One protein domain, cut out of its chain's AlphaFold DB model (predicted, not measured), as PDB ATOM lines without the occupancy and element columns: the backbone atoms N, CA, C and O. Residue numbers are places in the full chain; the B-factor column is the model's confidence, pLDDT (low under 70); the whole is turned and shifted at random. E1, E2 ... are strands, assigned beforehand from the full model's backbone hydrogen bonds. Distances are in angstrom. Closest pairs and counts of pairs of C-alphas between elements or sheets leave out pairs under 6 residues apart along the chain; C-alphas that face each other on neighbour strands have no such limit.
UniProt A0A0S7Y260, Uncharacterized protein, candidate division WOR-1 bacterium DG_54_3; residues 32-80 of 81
ATOM      1  N   ILE A  32       3.679  88.252   0.147       94.62
ATOM      2  CA  ILE A  32       3.895  89.522   0.840       94.62
ATOM      3  C   ILE A  32       2.558  90.260   0.899       94.62
ATOM      4  O   ILE A  32       1.864  90.348  -0.112       94.62
ATOM      5  N   PHE A  33       2.188  90.769   2.069       94.12
ATOM      6  CA  PHE A  33       0.933  91.495   2.255       94.12
ATOM      7  C   PHE A  33       1.109  92.691   3.191       94.12
ATOM      8  O   PHE A  33       1.908  92.647   4.130       94.12
ATOM      9  N   ASN A  34       0.324  93.740   2.940       94.31
ATOM     10  CA  ASN A  34       0.126  94.861   3.854       94.31
ATOM     11  C   ASN A  34      -1.275  94.749   4.485       94.31
ATOM     12  O   ASN A  34      -2.219  94.327   3.817       94.31
ATOM     13  N   GLY A  35      -1.411  95.106   5.763       90.31
ATOM     14  CA  GLY A  35      -2.681  95.092   6.487       90.31
ATOM     15  C   GLY A  35      -3.002  93.769   7.205       90.31
ATOM     16  O   GLY A  35      -2.088  93.038   7.617       90.31
ATOM     17  N   PRO A  36      -4.292  93.487   7.472       91.12
ATOM     18  CA  PRO A  36      -4.732  92.268   8.150       91.12
ATOM     19  C   PRO A  36      -4.500  91.010   7.308       91.12
ATOM     20  O   PRO A  36      -4.723  90.999   6.099       91.12
ATOM     21  N   LEU A  37      -4.102  89.916   7.961       91.94
ATOM     22  CA  LEU A  37      -4.025  88.613   7.308       91.94
ATOM     23  C   LEU A  37      -5.420  87.975   7.275       91.94
ATOM     24  O   LEU A  37      -5.982  87.644   8.319       91.94
ATOM     25  N   HIS A  38      -5.969  87.782   6.077       89.88
ATOM     26  CA  HIS A  38      -7.254  87.114   5.884       89.88
ATOM     27  C   HIS A  38      -7.057  85.602   5.749       89.88
ATOM     28  O   HIS A  38      -6.451  85.129   4.789       89.88
ATOM     29  N   LEU A  39      -7.579  84.852   6.719       89.62
ATOM     30  CA  LEU A  39      -7.562  83.390   6.728       89.62
ATOM     31  C   LEU A  39      -8.929  82.838   6.283       89.62
ATOM     32  O   LEU A  39      -9.953  83.478   6.553       89.62
ATOM     33  N   PRO A  40      -8.971  81.672   5.610       89.00
ATOM     34  CA  PRO A  40     -10.227  81.008   5.275       89.00
ATOM     35  C   PRO A  40     -11.019  80.704   6.552       89.00
ATOM     36  O   PRO A  40     -10.477  80.183   7.525       89.00
ATOM     37  N   LYS A  41     -12.303  81.078   6.565       88.06
ATOM     38  CA  LYS A  41     -13.166  80.994   7.760       88.06
ATOM     39  C   LYS A  41     -13.653  79.575   8.050       88.06
ATOM     40  O   LYS A  41     -14.037  79.275   9.172       88.06
ATOM     41  N   ASP A  42     -13.665  78.734   7.027       92.44
ATOM     42  CA  ASP A  42     -14.162  77.360   7.013       92.44
ATOM     43  C   ASP A  42     -13.083  76.322   7.359       92.44
ATOM     44  O   ASP A  42     -13.359  75.124   7.353       92.44
ATOM     45  N   ARG A  43     -11.858  76.767   7.671       89.44
ATOM     46  CA  ARG A  43     -10.714  75.887   7.929       89.44
ATOM     47  C   ARG A  43     -10.005  76.207   9.228       89.44
ATOM     48  O   ARG A  43      -9.918  77.362   9.647       89.44
ATOM     49  N   GLN A  44      -9.437  75.174   9.847       90.94
ATOM     50  CA  GLN A  44      -8.633  75.367  11.044       90.94
ATOM     51  C   GLN A  44      -7.283  75.956  10.639       90.94
ATOM     52  O   GLN A  44      -6.464  75.284  10.013       90.94
ATOM     53  N   CYS A  45      -7.062  77.213  11.016       93.31
ATOM     54  CA  CYS A  45      -5.844  77.936  10.687       93.31
ATOM     55  C   CYS A  45      -5.038  78.269  11.942       93.31
ATOM     56  O   CYS A  45      -5.588  78.733  12.946       93.31
ATOM     57  N   ARG A  46      -3.719  78.094  11.863       94.69
ATOM     58  CA  ARG A  46      -2.758  78.568  12.863       94.69
ATOM     59  C   ARG A  46      -1.657  79.349  12.168       94.69
ATOM     60  O   ARG A  46      -1.240  79.004  11.065       94.69
ATOM     61  N   VAL A  47      -1.200  80.413  12.812       95.12
ATOM     62  CA  VAL A  47      -0.100  81.239  12.314       95.12
ATOM     63  C   VAL A  47       1.039  81.147  13.306       95.12
ATOM     64  O   VAL A  47       0.822  81.313  14.507       95.12
ATOM     65  N   TYR A  48       2.237  80.898  12.797       95.69
ATOM     66  CA  TYR A  48       3.451  80.791  13.588       95.69
ATOM     67  C   TYR A  48       4.442  81.876  13.183       95.69
ATOM     68  O   TYR A  48       4.594  82.166  11.993       95.69
ATOM     69  N   ASP A  49       5.120  82.475  14.157       95.31
ATOM     70  CA  ASP A  49       6.298  83.296  13.876       95.31
ATOM     71  C   ASP A  49       7.512  82.428  13.498       95.31
ATOM     72  O   ASP A  49       7.467  81.196  13.548       95.31
ATOM     73  N   ILE A  50       8.623  83.068  13.123       94.06
ATOM     74  CA  ILE A  50       9.871  82.369  12.770       94.06
ATOM     75  C   ILE A  50      10.451  81.512  13.901       94.06
ATOM     76  O   ILE A  50      11.296  80.662  13.641       94.06
ATOM     77  N   THR A  51      10.029  81.744  15.146       95.19
ATOM     78  CA  THR A  51      10.460  80.968  16.315       95.19
ATOM     79  C   THR A  51       9.542  79.773  16.588       95.19
ATOM     80  O   THR A  51       9.798  79.008  17.512       95.19
ATOM     81  N   GLY A  52       8.478  79.602  15.794       92.19
ATOM     82  CA  GLY A  52       7.492  78.535  15.941       92.19
ATOM     83  C   GLY A  52       6.403  78.830  16.976       92.19
ATOM     84  O   GLY A  52       5.628  77.936  17.312       92.19
ATOM     85  N   ARG A  53       6.307  80.059  17.500       95.06
ATOM     86  CA  ARG A  53       5.249  80.433  18.453       95.06
ATOM     87  C   ARG A  53       3.967  80.776  17.715       95.06
ATOM     88  O   ARG A  53       4.009  81.452  16.692       95.06
ATOM     89  N   VAL A  54       2.826  80.365  18.269       95.44
ATOM     90  CA  VAL A  54       1.508  80.728  17.730       95.44
ATOM     91  C   VAL A  54       1.257  82.220  17.944       95.44
ATOM     92  O   VAL A  54       1.388  82.725  19.059       95.44
ATOM     93  N   VAL A  55       0.858  82.916  16.881       95.00
ATOM     94  CA  VAL A  55       0.544  84.349  16.894       95.00
ATOM     95  C   VAL A  55      -0.870  84.568  16.369       95.00
ATOM     96  O   VAL A  55      -1.300  83.932  15.410       95.00
ATOM     97  N   THR A  56      -1.605  85.487  16.992       92.75
ATOM     98  CA  THR A  56      -2.921  85.889  16.496       92.75
ATOM     99  C   THR A  56      -2.766  86.916  15.358       92.75
ATOM    100  O   THR A  56      -1.936  87.824  15.477       92.75
ATOM    101  N   PRO A  57      -3.523  86.805  14.246       89.69
ATOM    102  CA  PRO A  57      -3.353  87.670  13.071       89.69
ATOM    103  C   PRO A  57      -3.398  89.184  13.337       89.69
ATOM    104  O   PRO A  57      -2.722  89.963  12.665       89.69
ATOM    105  N   ASP A  58      -4.170  89.604  14.338       89.31
ATOM    106  CA  ASP A  58      -4.336  90.990  14.787       89.31
ATOM    107  C   ASP A  58      -3.097  91.559  15.500       89.31
ATOM    108  O   ASP A  58      -2.902  92.772  15.525       89.31
ATOM    109  N   LYS A  59      -2.228  90.698  16.043       90.25
ATOM    110  CA  LYS A  59      -1.020  91.089  16.794       90.25
ATOM    111  C   LYS A  59       0.267  90.936  15.991       90.25
ATOM    112  O   LYS A  59       1.359  91.134  16.525       90.25
ATOM    113  N   MET A  60       0.155  90.573  14.715       93.69
ATOM    114  CA  MET A  60       1.309  90.411  13.840       93.69
ATOM    115  C   MET A  60       1.999  91.758  13.612       93.69
ATOM    116  O   MET A  60       1.375  92.734  13.191       93.69
ATOM    117  N   ARG A  61       3.311  91.780  13.834       94.75
ATOM    118  CA  ARG A  61       4.200  92.882  13.453       94.75
ATOM    119  C   ARG A  61       4.804  92.583  12.076       94.75
ATOM    120  O   ARG A  61       4.685  91.453  11.606       94.75
ATOM    121  N   PRO A  62       5.431  93.558  11.400       96.44
ATOM    122  CA  PRO A  62       6.193  93.265  10.194       96.44
ATOM    123  C   PRO A  62       7.202  92.135  10.441       96.44
ATOM    124  O   PRO A  62       7.896  92.134  11.459       96.44
ATOM    125  N   GLY A  63       7.244  91.149   9.544       95.62
ATOM    126  CA  GLY A  63       8.036  89.940   9.753       95.62
ATOM    127  C   GLY A  63       7.613  88.753   8.894       95.62
ATOM    128  O   GLY A  63       6.702  88.837   8.070       95.62
ATOM    129  N   VAL A  64       8.306  87.634   9.098       95.94
ATOM    130  CA  VAL A  64       8.068  86.365   8.404       95.94
ATOM    131  C   VAL A  64       7.239  85.440   9.288       95.94
ATOM    132  O   VAL A  64       7.499  85.314  10.483       95.94
ATOM    133  N   TYR A  65       6.263  84.776   8.680       95.94
ATOM    134  CA  TYR A  65       5.344  83.877   9.362       95.94
ATOM    135  C   TYR A  65       5.042  82.644   8.512       95.94
ATOM    136  O   TYR A  65       5.194  82.652   7.287       95.94
ATOM    137  N   PHE A  66       4.561  81.599   9.175       95.06
ATOM    138  CA  PHE A  66       4.105  80.364   8.552       95.06
ATOM    139  C   PHE A  66       2.633  80.140   8.869       95.06
ATOM    140  O   PHE A  66       2.215  80.280  10.017       95.06
ATOM    141  N   VAL A  67       1.853  79.797   7.848       93.75
ATOM    142  CA  VAL A  67       0.436  79.468   8.003       93.75
ATOM    143  C   VAL A  67       0.269  77.962   7.887       93.75
ATOM    144  O   VAL A  67       0.679  77.345   6.899       93.75
ATOM    145  N   GLU A  68      -0.339  77.384   8.911       94.00
ATOM    146  CA  GLU A  68      -0.827  76.016   8.925       94.00
ATOM    147  C   GLU A  68      -2.331  76.033   8.696       94.00
ATOM    148  O   GLU A  68      -3.062  76.770   9.360       94.00
ATOM    149  N   ILE A  69      -2.771  75.217   7.745       91.69
ATOM    150  CA  ILE A  69      -4.175  75.011   7.415       91.69
ATOM    151  C   ILE A  69      -4.425  73.510   7.507       91.69
ATOM    152  O   ILE A  69      -3.711  72.726   6.879       91.69
ATOM    153  N   ASP A  70      -5.406  73.114   8.316       91.75
ATOM    154  CA  ASP A  70      -5.798  71.714   8.522       91.75
ATOM    155  C   ASP A  70      -4.606  70.810   8.917       91.75
ATOM    156  O   ASP A  70      -4.419  69.710   8.392       91.75
ATOM    157  N   GLY A  71      -3.746  71.306   9.816       87.50
ATOM    158  CA  GLY A  71      -2.588  70.574  10.346       87.50
ATOM    159  C   GLY A  71      -1.383  70.476   9.403       87.50
ATOM    160  O   GLY A  71      -0.407  69.803   9.729       87.50
ATOM    161  N   LYS A  72      -1.417  71.129   8.234       85.88
ATOM    162  CA  LYS A  72      -0.293  71.166   7.288       85.88
ATOM    163  C   LYS A  72       0.260  72.576   7.162       85.88
ATOM    164  O   LYS A  72      -0.466  73.482   6.748       85.88
ATOM    165  N   ILE A  73       1.556  72.757   7.436       77.19
ATOM    166  CA  ILE A  73       2.255  74.005   7.101       77.19
ATOM    167  C   ILE A  73       2.203  74.154   5.588       77.19
ATOM    168  O   ILE A  73       2.795  73.372   4.848       77.19
ATOM    169  N   THR A  74       1.431  75.134   5.137       78.81
ATOM    170  CA  THR A  74       1.073  75.255   3.727       78.81
ATOM    171  C   THR A  74       1.845  76.377   3.056       78.81
ATOM    172  O   THR A  74       2.059  76.324   1.848       78.81
ATOM    173  N   LYS A  75       2.227  77.425   3.807       86.25
ATOM    174  CA  LYS A  75       2.735  78.650   3.184       86.25
ATOM    175  C   LYS A  75       3.575  79.535   4.103       86.25
ATOM    176  O   LYS A  75       3.220  79.755   5.260       86.25
ATOM    177  N   LYS A  76       4.631  80.122   3.532       92.06
ATOM    178  CA  LYS A  76       5.356  81.269   4.093       92.06
ATOM    179  C   LYS A  76       4.656  82.567   3.686       92.06
ATOM    180  O   LYS A  76       4.372  82.786   2.506       92.06
ATOM    181  N   VAL A  77       4.416  83.447   4.650       94.00
ATOM    182  CA  VAL A  77       3.868  84.789   4.415       94.00
ATOM    183  C   VAL A  77       4.761  85.846   5.054       94.00
ATOM    184  O   VAL A  77       5.432  85.588   6.052       94.00
ATOM    185  N   VAL A  78       4.797  87.036   4.463       95.94
ATOM    186  CA  VAL A  78       5.592  88.168   4.947       95.94
ATOM    187  C   VAL A  78       4.663  89.354   5.153       95.94
ATOM    188  O   VAL A  78       4.066  89.846   4.196       95.94
ATOM    189  N   LYS A  79       4.541  89.806   6.402       95.88
ATOM    190  CA  LYS A  79       3.809  91.027   6.731       95.88
ATOM    191  C   LYS A  79       4.740  92.218   6.553       95.88
ATOM    192  O   LYS A  79       5.808  92.251   7.166       95.88
ATOM    193  N   ILE A  80       4.318  93.188   5.752       95.12
ATOM    194  CA  ILE A  80       4.934  94.515   5.680       95.12
ATOM    195  C   ILE A  80       4.038  95.549   6.378       95.12
ATOM    196  O   ILE A  80       2.879  95.254   6.680       95.12
TER     197      ILE A  80
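What this domain is: This is residues 32 to 80 of the 81 residues of an uncharacterized protein of candidate division WOR-1 bacterium DG_54_3 (UniProt A0A0S7Y260). This is one small, strongly twisted sheet of four strands, with the long hairpin of E3 and E4 in its middle, short E1 at one edge beside the last residues of E4, and E2 at the other edge. Residues 35 to 44 join one edge to the other, and residues 50 to 62 loop past the E2 edge before E3. The printed part has 49 residues with no named helix and four named strands, E1 to E4 along the chain; the sheet is mixed, in the order E1 E4 E3 E2. The class is all strand, though under half of the residues, 24 of 49, are in named elements. The whole is compact and rounded, with a radius of gyration of the C-alphas of 9.9 A and spans of 25 by 22 by 17 A.

How they stand to each other: Edge strand E1, residues 32 to 34, is parallel to E4, residues 72 to 80, at 52 degrees; C-alphas 32 and 78 face each other at 4.6 A, and N 33 and O 78 are within hydrogen-bond range at 3.0 A. Edge strand E2, residues 45 to 49, is apart from E1 and forms an antiparallel hairpin with E3, residues 63 to 69, at 153 degrees, with N 48 and O 66 at 2.8 A. E3 and E4 form a second antiparallel hairpin, at 151 degrees, with N 65 and O 77 at 2.9 A. E2, E3 and E4 are a meander, each strand the antiparallel neighbour of the one before. From edge to edge the strands' lines turn by 96 degrees.

Where its parts are: E1 begins at C-alpha 32, (3.895, 89.522, 0.840). E2 is 13.7 A long and E3 19.4 A. E4, the longest at 24.0 A, ends at C-alpha 80, (4.934, 94.515, 5.680).

The domain as a whole: The C-alphas farthest apart, of Asp 42 and Thr 51, are 26.6 A apart. The link E2 to E3 is long. The printed part has no cut, and no printed residue is under 70 in pLDDT.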